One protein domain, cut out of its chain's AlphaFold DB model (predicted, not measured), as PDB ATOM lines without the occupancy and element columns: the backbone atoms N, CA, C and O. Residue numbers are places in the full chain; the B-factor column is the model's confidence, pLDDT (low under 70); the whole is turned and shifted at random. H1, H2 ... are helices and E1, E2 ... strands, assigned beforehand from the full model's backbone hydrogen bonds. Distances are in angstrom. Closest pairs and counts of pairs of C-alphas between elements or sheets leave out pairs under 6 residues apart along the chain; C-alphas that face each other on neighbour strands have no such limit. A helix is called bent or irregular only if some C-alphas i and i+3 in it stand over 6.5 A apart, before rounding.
ATOM      1  N   TYR A 331     450.772 359.284 284.824       75.38
ATOM      2  CA  TYR A 331     451.034 358.109 285.648       75.38
ATOM      3  C   TYR A 331     450.438 358.271 287.044       75.38
ATOM      4  O   TYR A 331     450.314 359.380 287.571       75.38
ATOM      5  N   VAL A 332     450.062 357.150 287.653       79.50
ATOM      6  CA  VAL A 332     449.654 357.082 289.057       79.50
ATOM      7  C   VAL A 332     450.618 356.161 289.774       79.50
ATOM      8  O   VAL A 332     450.685 354.975 289.470       79.50
ATOM      9  N   ILE A 333     451.368 356.727 290.714       80.38
ATOM     10  CA  ILE A 333     452.318 355.993 291.545       80.38
ATOM     11  C   ILE A 333     451.598 355.611 292.836       80.38
ATOM     12  O   ILE A 333     451.071 356.484 293.528       80.38
ATOM     13  N   LEU A 334     451.544 354.313 293.129       78.31
ATOM     14  CA  LEU A 334     450.957 353.760 294.345       78.31
ATOM     15  C   LEU A 334     452.002 352.925 295.086       78.31
ATOM     16  O   LEU A 334     452.704 352.126 294.473       78.31
ATOM     17  N   ASN A 335     452.058 353.068 296.409       78.56
ATOM     18  CA  ASN A 335     452.924 352.254 297.261       78.56
ATOM     19  C   ASN A 335     452.165 350.988 297.647       78.56
ATOM     20  O   ASN A 335     451.261 351.042 298.477       78.56
ATOM     21  N   LEU A 336     452.488 349.869 297.004       76.75
ATOM     22  CA  LEU A 336     451.761 348.610 297.158       76.75
ATOM     23  C   LEU A 336     452.607 347.578 297.904       76.75
ATOM     24  O   LEU A 336     453.792 347.416 297.615       76.75
ATOM     25  N   LYS A 337     451.988 346.819 298.813       72.75
ATOM     26  CA  LYS A 337     452.576 345.574 299.324       72.75
ATOM     27  C   LYS A 337     452.297 344.449 298.330       72.75
ATOM     28  O   LYS A 337     451.149 344.056 298.130       72.75
ATOM     29  N   GLY A 338     453.347 343.914 297.713       73.06
ATOM     30  CA  GLY A 338     453.236 342.875 296.687       73.06
ATOM     31  C   GLY A 338     453.198 343.416 295.254       73.06
ATOM     32  O   GLY A 338     453.695 344.500 294.964       73.06
ATOM     33  N   LYS A 339     452.682 342.608 294.323       79.81
ATOM     34  CA  LYS A 339     452.763 342.872 292.880       79.81
ATOM     35  C   LYS A 339     451.686 343.845 292.408       79.81
ATOM     36  O   LYS A 339     450.504 343.675 292.711       79.81
ATOM     37  N   GLY A 340     452.084 344.801 291.572       81.94
ATOM     38  CA  GLY A 340     451.165 345.736 290.925       81.94
ATOM     39  C   GLY A 340     450.127 345.042 290.050       81.94
ATOM     40  O   GLY A 340     448.966 345.450 290.007       81.94
ATOM     41  N   SER A 341     450.527 343.959 289.383       82.38
ATOM     42  CA  SER A 341     449.627 343.163 288.556       82.38
ATOM     43  C   SER A 341     448.544 342.443 289.362       82.38
ATOM     44  O   SER A 341     447.427 342.300 288.868       82.38
ATOM     45  N   ASP A 342     448.833 342.025 290.595       82.75
ATOM     46  CA  ASP A 342     447.855 341.370 291.470       82.75
ATOM     47  C   ASP A 342     446.822 342.388 291.971       82.75
ATOM     48  O   ASP A 342     445.622 342.146 291.851       82.75
ATOM     49  N   PHE A 343     447.272 343.578 292.390       85.50
ATOM     50  CA  PHE A 343     446.390 344.690 292.766       85.50
ATOM     51  C   PHE A 343     445.418 345.075 291.640       85.50
ATOM     52  O   PHE A 343     444.215 345.199 291.874       85.50
ATOM     53  N   LEU A 344     445.908 345.219 290.403       87.94
ATOM     54  CA  LEU A 344     445.041 345.532 289.265       87.94
ATOM     55  C   LEU A 344     444.112 344.378 288.877       87.94
ATOM     56  O   LEU A 344     442.991 344.639 288.447       87.94
ATOM     57  N   ASN A 345     444.541 343.118 289.021       85.81
ATOM     58  CA  ASN A 345     443.655 341.969 288.805       85.81
ATOM     59  C   ASN A 345     442.517 341.967 289.824       85.81
ATOM     60  O   ASN A 345     441.362 341.772 289.450       85.81
ATOM     61  N   ASP A 346     442.817 342.211 291.098       83.81
ATOM     62  CA  ASP A 346     441.782 342.307 292.120       83.81
ATOM     63  C   ASP A 346     440.848 343.491 291.852       83.81
ATOM     64  O   ASP A 346     439.631 343.309 291.914       83.81
ATOM     65  N   PHE A 347     441.388 344.651 291.452       86.81
ATOM     66  CA  PHE A 347     440.599 345.806 291.010       86.81
ATOM     67  C   PHE A 347     439.671 345.462 289.843       86.81
ATOM     68  O   PHE A 347     438.484 345.764 289.902       86.81
ATOM     69  N   TYR A 348     440.178 344.768 288.823       87.38
ATOM     70  CA  TYR A 348     439.400 344.303 287.677       87.38
ATOM     71  C   TYR A 348     438.231 343.397 288.093       87.38
ATOM     72  O   TYR A 348     437.098 343.631 287.683       87.38
ATOM     73  N   TYR A 349     438.470 342.416 288.970       85.19
ATOM     74  CA  TYR A 349     437.418 341.512 289.458       85.19
ATOM     75  C   TYR A 349     436.441 342.157 290.454       85.19
ATOM     76  O   TYR A 349     435.430 341.545 290.811       85.19
ATOM     77  N   ALA A 350     436.729 343.368 290.933       85.69
ATOM     78  CA  ALA A 350     435.835 344.115 291.808       85.69
ATOM     79  C   ALA A 350     434.792 344.945 291.048       85.69
ATOM     80  O   ALA A 350     433.849 345.421 291.683       85.69
ATOM     81  N   ILE A 351     434.932 345.103 289.728       87.50
ATOM     82  CA  ILE A 351     433.969 345.815 288.883       87.50
ATOM     83  C   ILE A 351     432.866 344.844 288.449       87.50
ATOM     84  O   ILE A 351     433.152 343.783 287.896       87.50
ATOM     85  N   SER A 352     431.605 345.206 288.692       84.69
ATOM     86  CA  SER A 352     430.449 344.442 288.206       84.69
ATOM     87  C   SER A 352     430.401 344.420 286.674       84.69
ATOM     88  O   SER A 352     430.543 345.456 286.023       84.69
ATOM     89  N   ASP A 353     430.166 343.245 286.096       79.31
ATOM     90  CA  ASP A 353     429.930 343.036 284.661       79.31
ATOM     91  C   ASP A 353     428.501 343.392 284.228       79.31
ATOM     92  O   ASP A 353     428.233 343.563 283.041       79.31
ATOM     93  N   THR A 354     427.600 343.561 285.195       79.12
ATOM     94  CA  THR A 354     426.208 343.968 284.992       79.12
ATOM     95  C   THR A 354     426.019 345.442 285.327       79.12
ATOM     96  O   THR A 354     426.583 345.928 286.310       79.12
ATOM     97  N   GLU A 355     425.231 346.151 284.514       76.31
ATOM     98  CA  GLU A 355     424.861 347.540 284.786       76.31
ATOM     99  C   GLU A 355     423.917 347.632 286.002       76.31
ATOM    100  O   GLU A 355     422.959 346.857 286.091       76.31
ATOM    101  N   PRO A 356     424.140 348.592 286.922       76.81
ATOM    102  CA  PRO A 356     425.243 349.558 286.933       76.81
ATOM    103  C   PRO A 356     426.592 348.914 287.310       76.81
ATOM    104  O   PRO A 356     426.686 348.129 288.253       76.81
ATOM    105  N   HIS A 357     427.660 349.286 286.592       85.31
ATOM    106  CA  HIS A 357     429.015 348.744 286.767       85.31
ATOM    107  C   HIS A 357     429.677 349.237 288.068       85.31
ATOM    108  O   HIS A 357     430.520 350.139 288.069       85.31
ATOM    109  N   ILE A 358     429.272 348.663 289.199       86.62
ATOM    110  CA  ILE A 358     429.713 349.057 290.543       86.62
ATOM    111  C   ILE A 358     431.121 348.526 290.841       86.62
ATOM    112  O   ILE A 358     431.412 347.351 290.614       86.62
ATOM    113  N   ILE A 359     431.977 349.374 291.419       86.94
ATOM    114  CA  ILE A 359     433.289 348.992 291.961       86.94
ATOM    115  C   ILE A 359     433.118 348.598 293.431       86.94
ATOM    116  O   ILE A 359     433.002 349.445 294.319       86.94
ATOM    117  N   ASN A 360     433.128 347.295 293.707       82.38
ATOM    118  CA  ASN A 360     432.919 346.769 295.048       82.38
ATOM    119  C   ASN A 360     434.210 346.830 295.889       82.38
ATOM    120  O   ASN A 360     435.031 345.910 295.891       82.38
ATOM    121  N   SER A 361     434.366 347.911 296.655       71.62
ATOM    122  CA  SER A 361     435.519 348.129 297.541       71.62
ATOM    123  C   SER A 361     435.656 347.077 298.648       71.62
ATOM    124  O   SER A 361     436.772 346.769 299.062       71.62
ATOM    125  N   SER A 362     434.554 346.464 299.094       70.81
ATOM    126  CA  SER A 362     434.589 345.420 300.127       70.81
ATOM    127  C   SER A 362     435.239 344.117 299.634       70.81
ATOM    128  O   SER A 362     435.973 343.476 300.388       70.81
ATOM    129  N   LYS A 363     435.070 343.770 298.345       72.69
ATOM    130  CA  LYS A 363     435.752 342.627 297.706       72.69
ATOM    131  C   LYS A 363     437.266 342.831 297.591       72.69
ATOM    132  O   LYS A 363     438.009 341.854 297.641       72.69
ATOM    133  N   LEU A 364     437.708 344.083 297.465       69.50
ATOM    134  CA  LEU A 364     439.126 344.453 297.396       69.50
ATOM    135  C   LEU A 364     439.797 344.383 298.769       69.50
ATOM    136  O   LEU A 364     440.872 343.810 298.909       69.50
ATOM    137  N   ILE A 365     439.127 344.900 299.799       66.69
ATOM    138  CA  ILE A 365     439.646 344.919 301.173       66.69
ATOM    139  C   ILE A 365     439.681 343.502 301.776       66.69
ATOM    140  O   ILE A 365     440.608 343.167 302.508       66.69
ATOM    141  N   GLY A 366     438.704 342.645 301.450       57.62
ATOM    142  CA  GLY A 366     438.603 341.290 302.007       57.62
ATOM    143  C   GLY A 366     439.648 340.286 301.501       57.62
ATOM    144  O   GLY A 366     439.935 339.316 302.198       57.62
ATOM    145  N   LYS A 367     440.224 340.498 300.308       58.66
ATOM    146  CA  LYS A 367     441.240 339.605 299.719       58.66
ATOM    147  C   LYS A 367     442.669 339.927 300.162       58.66
ATOM    148  O   LYS A 367     443.465 339.010 300.346       58.66
ATOM    149  N   SER A 368     443.002 341.201 300.348       54.88
ATOM    150  CA  SER A 368     444.373 341.661 300.615       54.88
ATOM    151  C   SER A 368     444.723 341.688 302.104       54.88
ATOM    152  O   SER A 368     445.263 342.677 302.588       54.88
ATOM    153  N   GLY A 369     444.373 340.619 302.827       50.34
ATOM    154  CA  GLY A 369     444.426 340.522 304.290       50.34
ATOM    155  C   GLY A 369     445.519 341.360 304.975       50.34
ATOM    156  O   GLY A 369     446.701 341.220 304.676       50.34
ATOM    157  N   ALA A 370     445.088 342.179 305.941       50.78
ATOM    158  CA  ALA A 370     445.907 342.951 306.884       50.78
ATOM    159  C   ALA A 370     446.707 344.162 306.349       50.78
ATOM    160  O   ALA A 370     447.554 344.673 307.080       50.78
ATOM    161  N   ASP A 371     446.431 344.683 305.147       60.97
ATOM    162  CA  ASP A 371     447.028 345.960 304.724       60.97
ATOM    163  C   ASP A 371     446.125 347.169 305.028       60.97
ATOM    164  O   ASP A 371     445.166 347.465 304.309       60.97
ATOM    165  N   GLU A 372     446.449 347.888 306.107       64.19
ATOM    166  CA  GLU A 372     445.722 349.076 306.586       64.19
ATOM    167  C   GLU A 372     445.651 350.210 305.544       64.19
ATOM    168  O   GLU A 372     444.737 351.036 305.588       64.19
ATOM    169  N   ASN A 373     446.567 350.227 304.566       72.25
ATOM    170  CA  ASN A 373     446.635 351.252 303.525       72.25
ATOM    171  C   ASN A 373     445.750 350.962 302.300       72.25
ATOM    172  O   ASN A 373     445.505 351.872 301.501       72.25
ATOM    173  N   MET A 374     445.205 349.750 302.150       72.31
ATOM    174  CA  MET A 374     444.414 349.376 300.966       72.31
ATOM    175  C   MET A 374     443.208 350.281 300.672       72.31
ATOM    176  O   MET A 374     443.025 350.655 299.509       72.31
ATOM    177  N   PRO A 375     442.414 350.727 301.665       75.69
ATOM    178  CA  PRO A 375     441.336 351.683 301.418       75.69
ATOM    179  C   PRO A 375     441.824 353.003 300.800       75.69
ATOM    180  O   PRO A 375     441.145 353.570 299.941       75.69
ATOM    181  N   ASN A 376     443.011 353.475 301.192       77.12
ATOM    182  CA  ASN A 376     443.605 354.708 300.672       77.12
ATOM    183  C   ASN A 376     444.134 354.524 299.245       77.12
ATOM    184  O   ASN A 376     443.968 355.418 298.418       77.12
ATOM    185  N   LEU A 377     444.705 353.358 298.933       79.12
ATOM    186  CA  LEU A 377     445.226 353.024 297.603       79.12
ATOM    187  C   LEU A 377     444.103 352.890 296.568       79.12
ATOM    188  O   LEU A 377     444.180 353.467 295.482       79.12
ATOM    189  N   ILE A 378     443.015 352.206 296.933       81.75
ATOM    190  CA  ILE A 378     441.808 352.107 296.099       81.75
ATOM    191  C   ILE A 378     441.225 353.502 295.865       81.75
ATOM    192  O   ILE A 378     440.864 353.849 294.742       81.75
ATOM    193  N   ARG A 379     441.164 354.330 296.914       81.25
ATOM    194  CA  ARG A 379     440.667 355.703 296.808       81.25
ATOM    195  C   ARG A 379     441.542 356.567 295.905       81.25
ATOM    196  O   ARG A 379     440.995 357.265 295.062       81.25
ATOM    197  N   ALA A 380     442.865 356.486 296.024       81.62
ATOM    198  CA  ALA A 380     443.796 357.226 295.174       81.62
ATOM    199  C   ALA A 380     443.629 356.863 293.689       81.62
ATOM    200  O   ALA A 380     443.594 357.750 292.832       81.62
ATOM    201  N   LEU A 381     443.459 355.571 293.389       85.00
ATOM    202  CA  LEU A 381     443.180 355.092 292.037       85.00
ATOM    203  C   LEU A 381     441.833 355.616 291.515       85.00
ATOM    204  O   LEU A 381     441.761 356.176 290.422       85.00
ATOM    205  N   VAL A 382     440.767 355.484 292.306       86.12
ATOM    206  CA  VAL A 382     439.419 355.918 291.913       86.12
ATOM    207  C   VAL A 382     439.332 357.437 291.753       86.12
ATOM    208  O   VAL A 382     438.753 357.911 290.778       86.12
ATOM    209  N   ASP A 383     439.954 358.214 292.639       82.94
ATOM    210  CA  ASP A 383     439.985 359.677 292.542       82.94
ATOM    211  C   ASP A 383     440.678 360.131 291.247       82.94
ATOM    212  O   ASP A 383     440.248 361.105 290.624       82.94
ATOM    213  N   LYS A 384     441.693 359.390 290.781       82.38
ATOM    214  CA  LYS A 384     442.352 359.622 289.488       82.38
ATOM    215  C   LYS A 384     441.458 359.298 288.292       82.38
ATOM    216  O   LYS A 384     441.433 360.083 287.341       82.38
ATOM    217  N   LEU A 385     440.690 358.211 288.356       84.56
ATOM    218  CA  LEU A 385     439.696 357.847 287.336       84.56
ATOM    219  C   LEU A 385     438.505 358.825 287.294       84.56
ATOM    220  O   LEU A 385     437.894 359.019 286.242       84.56
ATOM    221  N   ARG A 386     438.209 359.479 288.424       83.12
ATOM    222  CA  ARG A 386     437.137 360.475 288.577       83.12
ATOM    223  C   ARG A 386     437.517 361.878 288.104       83.12
ATOM    224  O   ARG A 386     436.636 362.723 287.958       83.12
ATOM    225  N   GLN A 387     438.803 362.177 287.917       78.81
ATOM    226  CA  GLN A 387     439.229 363.536 287.571       78.81
ATOM    227  C   GLN A 387     438.456 364.080 286.350       78.81
ATOM    228  O   GLN A 387     438.120 363.302 285.454       78.81
ATOM    229  N   PRO A 388     438.182 365.401 286.274       66.31
ATOM    230  CA  PRO A 388     437.350 365.982 285.212       66.31
ATOM    231  C   PRO A 388     437.855 365.697 283.790       66.31
ATOM    232  O   PRO A 388     437.078 365.638 282.844       66.31
ATOM    233  N   ASN A 389     439.164 365.487 283.647       64.38
ATOM    234  CA  ASN A 389     439.845 365.121 282.407       64.38
ATOM    235  C   ASN A 389     439.755 363.623 282.051       64.38
ATOM    236  O   ASN A 389     440.322 363.237 281.034       64.38
ATOM    237  N   ARG A 390     439.096 362.787 282.865       75.19
ATOM    238  CA  ARG A 390     438.821 361.352 282.636       75.19
ATOM    239  C   ARG A 390     437.333 361.065 282.722       75.19
ATOM    240  O   ARG A 390     436.739 360.672 281.728       75.19
ATOM    241  N   GLY A 391     436.736 361.330 283.883       75.88
ATOM    242  CA  GLY A 391     435.302 361.175 284.122       75.88
ATOM    243  C   GLY A 391     434.786 359.738 283.994       75.88
ATOM    244  O   GLY A 391     433.602 359.560 283.730       75.88
ATOM    245  N   TRP A 392     435.647 358.726 284.150       82.88
ATOM    246  CA  TRP A 392     435.296 357.314 283.934       82.88
ATOM    247  C   TRP A 392     434.461 356.724 285.065       82.88
ATOM    248  O   TRP A 392     433.664 355.815 284.846       82.88
ATOM    249  N   VAL A 393     434.664 357.240 286.274       85.56
ATOM    250  CA  VAL A 393     433.987 356.794 287.489       85.56
ATOM    251  C   VAL A 393     433.247 357.972 288.094       85.56
ATOM    252  O   VAL A 393     433.772 359.084 288.137       85.56
ATOM    253  N   GLU A 394     432.051 357.722 288.602       86.38
ATOM    254  CA  GLU A 394     431.269 358.666 289.386       86.38
ATOM    255  C   GLU A 394     430.726 358.010 290.656       86.38
ATOM    256  O   GLU A 394     430.968 356.834 290.938       86.38
ATOM    257  N   ARG A 395     430.060 358.804 291.488       82.31
ATOM    258  CA  ARG A 395     429.326 358.291 292.641       82.31
ATOM    259  C   ARG A 395     427.897 357.995 292.205       82.31
ATOM    260  O   ARG A 395     427.331 358.791 291.464       82.31
ATOM    261  N   ASN A 396     427.335 356.887 292.687       78.12
ATOM    262  CA  ASN A 396     425.912 356.585 292.510       78.12
ATOM    263  C   ASN A 396     425.033 357.714 293.100       78.12
ATOM    264  O   ASN A 396     425.516 358.505 293.910       78.12
ATOM    265  N   GLU A 397     423.746 357.769 292.752       69.62
ATOM    266  CA  GLU A 397     422.780 358.793 293.189       69.62
ATOM    267  C   GLU A 397     422.679 358.912 294.721       69.62
ATOM    268  O   GLU A 397     422.533 360.007 295.262       69.62
ATOM    269  N   GLU A 398     422.859 357.800 295.439       70.81
ATOM    270  CA  GLU A 398     422.894 357.751 296.909       70.81
ATOM    271  C   GLU A 398     424.266 358.123 297.508       70.81
ATOM    272  O   GLU A 398     424.446 358.174 298.724       70.81
ATOM    273  N   ASN A 399     425.259 358.397 296.659       67.75
ATOM    274  CA  ASN A 399     426.635 358.771 296.988       67.75
ATOM    275  C   ASN A 399     427.405 357.730 297.830       67.75
ATOM    276  O   ASN A 399     428.466 358.021 298.387       67.75
ATOM    277  N   THR A 400     426.905 356.498 297.907       69.00
ATOM    278  CA  THR A 400     427.445 355.398 298.718       69.00
ATOM    279  C   THR A 400     428.517 354.595 297.982       69.00
ATOM    280  O   THR A 400     429.555 354.279 298.569       69.00
ATOM    281  N   GLU A 401     428.331 354.357 296.684       79.88
ATOM    282  CA  GLU A 401     429.173 353.474 295.869       79.88
ATOM    283  C   GLU A 401     429.795 354.190 294.662       79.88
ATOM    284  O   GLU A 401     429.286 355.205 294.181       79.88
ATOM    285  N   TRP A 402     430.921 353.655 294.184       85.56
ATOM    286  CA  TRP A 402     431.578 354.111 292.960       85.56
ATOM    287  C   TRP A 402     431.055 353.317 291.767       85.56
ATOM    288  O   TRP A 402     431.089 352.086 291.785       85.56
ATOM    289  N   VAL A 403     430.612 354.019 290.729       87.06
ATOM    290  CA  VAL A 403     430.023 353.437 289.520       87.06
ATOM    291  C   VAL A 403     430.852 353.857 288.316       87.06
ATOM    292  O   VAL A 403     431.199 355.029 288.165       87.06
ATOM    293  N   VAL A 404     431.202 352.894 287.467       87.00
ATOM    294  CA  VAL A 404     431.826 353.162 286.169       87.00
ATOM    295  C   VAL A 404     430.732 353.582 285.195       87.00
ATOM    296  O   VAL A 404     429.730 352.880 285.058       87.00
ATOM    297  N   LYS A 405     430.923 354.708 284.503       84.69
ATOM    298  CA  LYS A 405     429.956 355.164 283.501       84.69
ATOM    299  C   LYS A 405     429.825 354.135 282.372       84.69
ATOM    300  O   LYS A 405     430.870 353.693 281.876       84.69
ATOM    301  N   PRO A 406     428.607 353.784 281.923       82.31
ATOM    302  CA  PRO A 406     428.402 352.801 280.855       82.31
ATOM    303  C   PRO A 406     429.243 353.081 279.602       82.31
ATOM    304  O   PRO A 406     429.916 352.188 279.088       82.31
ATOM    305  N   GLU A 407     429.327 354.346 279.168       80.19
ATOM    306  CA  GLU A 407     430.112 354.757 277.996       80.19
ATOM    307  C   GLU A 407     431.632 354.535 278.129       80.19
ATOM    308  O   GLU A 407     432.350 354.504 277.125       80.19
ATOM    309  N   HIS A 408     432.139 354.357 279.352       82.69
ATOM    310  CA  HIS A 408     433.562 354.186 279.646       82.69
ATOM    311  C   HIS A 408     433.917 352.790 280.174       82.69
ATOM    312  O   HIS A 408     435.105 352.486 280.304       82.69
ATOM    313  N   TYR A 409     432.938 351.912 280.416       83.31
ATOM    314  CA  TYR A 409     433.169 350.582 280.988       83.31
ATOM    315  C   TYR A 409     434.168 349.748 280.176       83.31
ATOM    316  O   TYR A 409     435.197 349.314 280.698       83.31
ATOM    317  N   HIS A 410     433.936 349.597 278.870       82.38
ATOM    318  CA  HIS A 410     434.838 348.837 277.999       82.38
ATOM    319  C   HIS A 410     436.228 349.477 277.874       82.38
ATOM    320  O   HIS A 410     437.224 348.767 277.751       82.38
ATOM    321  N   GLN A 411     436.316 350.808 277.937       81.56
ATOM    322  CA  GLN A 411     437.594 351.523 277.886       81.56
ATOM    323  C   GLN A 411     438.417 351.259 279.151       81.56
ATOM    324  O   GLN A 411     439.604 350.945 279.053       81.56
ATOM    325  N   LEU A 412     437.777 351.316 280.323       85.00
ATOM    326  CA  LEU A 412     438.398 351.010 281.609       85.00
ATOM    327  C   LEU A 412     438.843 349.544 281.688       85.00
ATOM    328  O   LEU A 412     439.968 349.272 282.099       85.00
ATOM    329  N   VAL A 413     437.994 348.606 281.261       85.38
ATOM    330  CA  VAL A 413     438.313 347.170 281.249       85.38
ATOM    331  C   VAL A 413     439.491 346.862 280.328       85.38
ATOM    332  O   VAL A 413     440.436 346.194 280.750       85.38
ATOM    333  N   ASN A 414     439.477 347.379 279.099       83.75
ATOM    334  CA  ASN A 414     440.576 347.173 278.155       83.75
ATOM    335  C   ASN A 414     441.881 347.767 278.691       83.75
ATOM    336  O   ASN A 414     442.931 347.130 278.615       83.75
ATOM    337  N   TRP A 415     441.813 348.961 279.284       88.75
ATOM    338  CA  TRP A 415     442.966 349.571 279.926       88.75
ATOM    339  C   TRP A 415     443.517 348.707 281.069       88.75
ATOM    340  O   TRP A 415     444.716 348.437 281.090       88.75
ATOM    341  N   LEU A 416     442.661 348.225 281.978       86.44
ATOM    342  CA  LEU A 416     443.079 347.356 283.081       86.44
ATOM    343  C   LEU A 416     443.791 346.106 282.561       86.44
ATOM    344  O   LEU A 416     444.851 345.752 283.069       86.44
ATOM    345  N   GLN A 417     443.257 345.457 281.527       85.56
ATOM    346  CA  GLN A 417     443.863 344.257 280.951       85.56
ATOM    347  C   GLN A 417     445.242 344.527 280.335       85.56
ATOM    348  O   GLN A 417     446.178 343.753 280.558       85.56
ATOM    349  N   GLU A 418     445.388 345.619 279.586       83.44
ATOM    350  CA  GLU A 418     446.672 346.012 278.999       83.44
ATOM    351  C   GLU A 418     447.690 346.410 280.072       83.44
ATOM    352  O   GLU A 418     448.854 346.002 280.022       83.44
ATOM    353  N   GLU A 419     447.244 347.118 281.107       86.56
ATOM    354  CA  GLU A 419     448.106 347.540 282.199       86.56
ATOM    355  C   GLU A 419     448.529 346.361 283.092       86.56
ATOM    356  O   GLU A 419     449.698 346.261 283.460       86.56
ATOM    357  N   ILE A 420     447.647 345.388 283.348       84.81
ATOM    358  CA  ILE A 420     447.994 344.126 284.026       84.81
ATOM    359  C   ILE A 420     449.084 343.376 283.250       84.81
ATOM    360  O   ILE A 420     450.050 342.891 283.849       84.81
ATOM    361  N   LYS A 421     448.959 343.267 281.918       85.12
ATOM    362  CA  LYS A 421     449.985 342.631 281.071       85.12
ATOM    363  C   LYS A 421     451.310 343.389 281.151       85.12
ATOM    364  O   LYS A 421     452.361 342.757 281.284       85.12
ATOM    365  N   ARG A 422     451.266 344.727 281.113       86.56
ATOM    366  CA  ARG A 422     452.450 345.586 281.247       86.56
ATOM    367  C   ARG A 422     453.154 345.352 282.582       86.56
ATOM    368  O   ARG A 422     454.355 345.095 282.584       86.56
ATOM    369  N   GLN A 423     452.417 345.363 283.692       83.69
ATOM    370  CA  GLN A 423     452.976 345.139 285.028       83.69
ATOM    371  C   GLN A 423     453.606 343.753 285.163       83.69
ATOM    372  O   GLN A 423     454.745 343.646 285.602       83.69
ATOM    373  N   LYS A 424     452.948 342.690 284.676       84.44
ATOM    374  CA  LYS A 424     453.531 341.334 284.680       84.44
ATOM    375  C   LYS A 424     454.865 341.264 283.934       84.44
ATOM    376  O   LYS A 424     455.769 340.544 284.359       84.44
ATOM    377  N   LYS A 425     455.002 342.005 282.830       79.75
ATOM    378  CA  LYS A 425     456.260 342.091 282.077       79.75
ATOM    379  C   LYS A 425     457.347 342.805 282.887       79.75
ATOM    380  O   LYS A 425     458.450 342.276 282.990       79.75
ATOM    381  N   LEU A 426     457.024 343.940 283.509       78.94
ATOM    382  CA  LEU A 426     457.958 344.689 284.360       78.94
ATOM    383  C   LEU A 426     458.409 343.878 285.577       78.94
ATOM    384  O   LEU A 426     459.598 343.808 285.873       78.94
ATOM    385  N   GLU A 427     457.479 343.190 286.234       80.50
ATOM    386  CA  GLU A 427     457.761 342.303 287.363       80.50
ATOM    387  C   GLU A 427     458.665 341.128 286.948       80.50
ATOM    388  O   GLU A 427     459.596 340.763 287.671       80.50
ATOM    389  N   ALA A 428     458.441 340.548 285.763       76.94
ATOM    390  CA  ALA A 428     459.282 339.482 285.221       76.94
ATOM    391  C   ALA A 428     460.697 339.971 284.864       76.94
ATOM    392  O   ALA A 428     461.674 339.255 285.095       76.94
ATOM    393  N   GLU A 429     460.826 341.184 284.323       70.88
ATOM    394  CA  GLU A 429     462.115 341.826 284.045       70.88
ATOM    395  C   GLU A 429     462.871 342.174 285.336       70.88
ATOM    396  O   GLU A 429     464.075 341.923 285.427       70.88
ATOM    397  N   ALA A 430     462.172 342.669 286.363       67.69
ATOM    398  CA  ALA A 430     462.738 342.930 287.684       67.69
ATOM    399  C   ALA A 430     463.256 341.638 288.341       67.69
ATOM    400  O   ALA A 430     464.392 341.593 288.815       67.69
ATOM    401  N   LYS A 431     462.485 340.543 288.262       66.56
ATOM    402  CA  LYS A 431     462.891 339.225 288.778       66.56
ATOM    403  C   LYS A 431     464.146 338.675 288.086       66.56
ATOM    404  O   LYS A 431     464.967 338.027 288.730       66.56
ATOM    405  N   LYS A 432     464.322 338.942 286.785       63.16
ATOM    406  CA  LYS A 432     465.518 338.530 286.025       63.16
ATOM    407  C   LYS A 432     466.777 339.309 286.416       63.16
ATOM    408  O   LYS A 432     467.863 338.745 286.347       63.16
ATOM    409  N   LYS A 433     466.647 340.576 286.821       57.47
ATOM    410  CA  LYS A 433     467.786 341.448 287.167       57.47
ATOM    411  C   LYS A 433     468.364 341.200 288.565       57.47
ATOM    412  O   LYS A 433     469.531 341.506 288.775       57.47
ATOM    413  N   VAL A 434     467.580 340.660 289.502       52.72
ATOM    414  CA  VAL A 434     467.968 340.585 290.929       52.72
ATOM    415  C   VAL A 434     468.299 339.156 291.401       52.72
ATOM    416  O   VAL A 434     468.848 338.971 292.482       52.72
ATOM    417  N   GLY A 435     468.072 338.125 290.578       37.53
ATOM    418  CA  GLY A 435     468.224 336.732 291.017       37.53
ATOM    419  C   GLY A 435     467.126 336.329 292.012       37.53
ATOM    420  O   GLY A 435     466.384 337.165 292.524       37.53
ATOM    421  N   ASN A 436     466.949 335.024 292.236       42.44
ATOM    422  CA  ASN A 436     465.872 334.501 293.082       42.44
ATOM    423  C   ASN A 436     466.013 334.983 294.535       42.44
ATOM    424  O   ASN A 436     466.673 334.332 295.339       42.44
ATOM    425  N   GLY A 437     465.334 336.081 294.868       43.03
ATOM    426  CA  GLY A 437     465.063 336.462 296.248       43.03
ATOM    427  C   GLY A 437     465.325 337.921 296.584       43.03
ATOM    428  O   GLY A 437     466.089 338.157 297.497       43.03
ATOM    429  N   PHE A 438     464.712 338.874 295.879       41.06
ATOM    430  CA  PHE A 438     464.146 340.114 296.443       41.06
ATOM    431  C   PHE A 438     463.410 340.846 295.312       41.06
ATOM    432  O   PHE A 438     463.958 341.055 294.233       41.06
ATOM    433  N   GLY A 439     462.139 341.173 295.528       42.62
ATOM    434  CA  GLY A 439     461.292 341.844 294.543       42.62
ATOM    435  C   GLY A 439     459.848 341.395 294.708       42.62
ATOM    436  O   GLY A 439     459.494 340.303 294.264       42.62
ATOM    437  N   PHE A 440     459.047 342.236 295.362       47.28
ATOM    438  CA  PHE A 440     457.654 342.003 295.764       47.28
ATOM    439  C   PHE A 440     457.504 340.977 296.899       47.28
ATOM    440  O   PHE A 440     456.901 339.915 296.729       47.28
ATOM    441  N   SER A 441     458.068 341.279 298.075       45.22
ATOM    442  CA  SER A 441     457.666 340.577 299.299       45.22
ATOM    443  C   SER A 441     456.278 341.077 299.726       45.22
ATOM    444  O   SER A 441     455.953 342.245 299.533       45.22
ATOM    445  N   HIS A 442     455.457 340.224 300.343       49.28
ATOM    446  CA  HIS A 442     454.188 340.652 300.958       49.28
ATOM    447  C   HIS A 442     454.386 341.578 302.181       49.28
ATOM    448  O   HIS A 442     453.413 341.963 302.821       49.28
ATOM    449  N   LEU A 443     455.638 341.906 302.529       47.09
ATOM    450  CA  LEU A 443     456.025 342.635 303.735       47.09
ATOM    451  C   LEU A 443     456.583 344.039 303.441       47.09
ATOM    452  O   LEU A 443     456.577 344.873 304.341       47.09
ATOM    453  N   GLU A 444     457.041 344.320 302.216       57.28
ATOM    454  CA  GLU A 444     457.665 345.597 301.835       57.28
ATOM    455  C   GLU A 444     456.792 346.371 300.839       57.28
ATOM    456  O   GLU A 444     456.334 345.825 299.831       57.28
ATOM    457  N   GLU A 445     456.566 347.657 301.121       64.25
ATOM    458  CA  GLU A 445     455.885 348.574 300.206       64.25
ATOM    459  C   GLU A 445     456.802 348.903 299.026       64.25
ATOM    460  O   GLU A 445     457.942 349.330 299.201       64.25
ATOM    461  N   THR A 446     456.296 348.696 297.814       68.19
ATOM    462  CA  THR A 446     457.011 348.972 296.569       68.19
ATOM    463  C   THR A 446     456.271 350.066 295.808       68.19
ATOM    464  O   THR A 446     455.051 349.992 295.656       68.19
ATOM    465  N   GLU A 447     456.993 351.075 295.321       75.38
ATOM    466  CA  GLU A 447     456.433 352.068 294.401       75.38
ATOM    467  C   GLU A 447     456.091 351.385 293.072       75.38
ATOM    468  O   GLU A 447     456.967 350.888 292.361       75.38
ATOM    469  N   VAL A 448     454.800 351.343 292.746       77.00
ATOM    470  CA  VAL A 448     454.283 350.799 291.493       77.00
ATOM    471  C   VAL A 448     453.668 351.927 290.682       77.00
ATOM    472  O   VAL A 448     452.736 352.602 291.114       77.00
ATOM    473  N   GLU A 449     454.185 352.109 289.474       82.31
ATOM    474  CA  GLU A 449     453.717 353.121 288.539       82.31
ATOM    475  C   GLU A 449     452.695 352.527 287.566       82.31
ATOM    476  O   GLU A 449     453.030 351.629 286.792       82.31
ATOM    477  N   PHE A 450     451.474 353.065 287.555       81.50
ATOM    478  CA  PHE A 450     450.414 352.706 286.615       81.50
ATOM    479  C   PHE A 450     450.243 353.754 285.520       81.50
ATOM    480  O   PHE A 450     450.112 354.947 285.801       81.50
ATOM    481  N   LYS A 451     450.190 353.306 284.265       82.56
ATOM    482  CA  LYS A 451     449.998 354.173 283.098       82.56
ATOM    483  C   LYS A 451     448.518 354.514 282.933       82.56
ATOM    484  O   LYS A 451     447.760 353.615 282.605       82.56
ATOM    485  N   MET A 452     448.097 355.771 283.095       79.50
ATOM    486  CA  MET A 452     446.689 356.166 282.935       79.50
ATOM    487  C   MET A 452     446.380 356.722 281.537       79.50
ATOM    488  O   MET A 452     447.091 357.603 281.049       79.50
ATOM    489  N   PRO A 453     445.271 356.298 280.916       67.69
ATOM    490  CA  PRO A 453     444.753 356.904 279.697       67.69
ATOM    491  C   PRO A 453     444.081 358.251 280.009       67.69
ATOM    492  O   PRO A 453     443.544 358.470 281.101       67.69
TER     493      PRO A 453
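Overview. This is residues 331 to 453 of the 465 residues of an uncharacterized protein of Okeania sp. SIO3B3 (UniProt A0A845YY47). A small sheet of three short strands, E2, E4 and E3, stands at one end of an elongated body; a two-stranded ribbon, E1 and E5, lies farther along, and H3 packs between the two. One long helix, H4, runs along one side of the body and makes its longest axis, with H1 side by side with it, while H2 packs on the first turn of H3 and residues 432 to 437 stick out at the far end. The printed part has 123 residues, with four named helices and five named strands in the order E1 H1 E2 H2 H3 E3 E4 H4 E5, of mixed class; both sheets are antiparallel. The whole is compact, with a radius of gyration of the C-alphas of 14.9 A, and spans 50 by 28 by 24 A.

Arrangement. In the sheet E2, residues 357 to 359, E4, 402 to 404, and E3, 393 to 395, E4 is the inner strand. N 359 and O 402 are within hydrogen-bond range at 2.9 A, as are N 403 and O 394 of the hairpin E3 and E4 at 2.8 A. H3, residues 374 to 386, is on one face of this sheet, in two layers, a helix layer over a strand layer, at a height over the sheet of 10.6 A, on a local plane that only just has enough C-alphas, 6. It lies over E4 and E3, only just not over E2, on which 2 of its C-alphas fall. On the local plane it stands at 62 degrees to E3, only just across the strands. With H2, residues 361 to 367, it makes a split strand-helix-strand unit: E2, H2 H3, E3 with E4 between the strands, the crossover right-handed. H2 and H3 form a helical hairpin and touch, through residues 374 to 378 of H3 alone, at a steep tilt of 38 degrees, opposite ways; their closest C-alphas, Ile 365 and Met 374, are 6.5 A apart. E1, residues 331 to 337, and E5, 445 to 452, are antiparallel neighbours, with N 334 and O 448 at 2.9 A. The closest C-alphas of H3 and E1, Leu 377 and Leu 334, are 6.6 A apart. H1, residues 340 to 349, touches residues 413 to 424 alone of H4, residues 406 to 434, at a shallow tilt of 26 degrees, opposite ways, closest at the C-alphas of Ser 341 and Ile 420, 4.9 A. H4 only grazes the three-stranded sheet with residues 406 to 412, and H3 and H4 are apart. In H1 and H3 every O i to N i+4 pair is within hydrogen-bond range; in H2 2 of 3 are, in H4 23 of 25.

Along the chain. E1 begins at C-alpha 331 (451.034, 358.109, 285.648). H4 is 42.6 A long, from C-alpha 406 (428.402, 352.801, 280.855) to C-alpha 434 (467.968, 340.585, 290.929), and irregular, C-alphas 407 and 410 being 7.6 A apart. E5 is 21.0 A long, E1 18.6 A, H3 18.2 A and H1 14.5 A. E5 ends at C-alpha 452 (446.689, 356.166, 282.935).

Size, cuts and confidence. The two C-alphas farthest apart, those of Glu 397 and Gly 435, are 50.6 A apart. The printed part has no cut, and no link is long. Mean pLDDT of the printed part is 75.1; residues 364 to 372 and 430 to 446 are among those under 70.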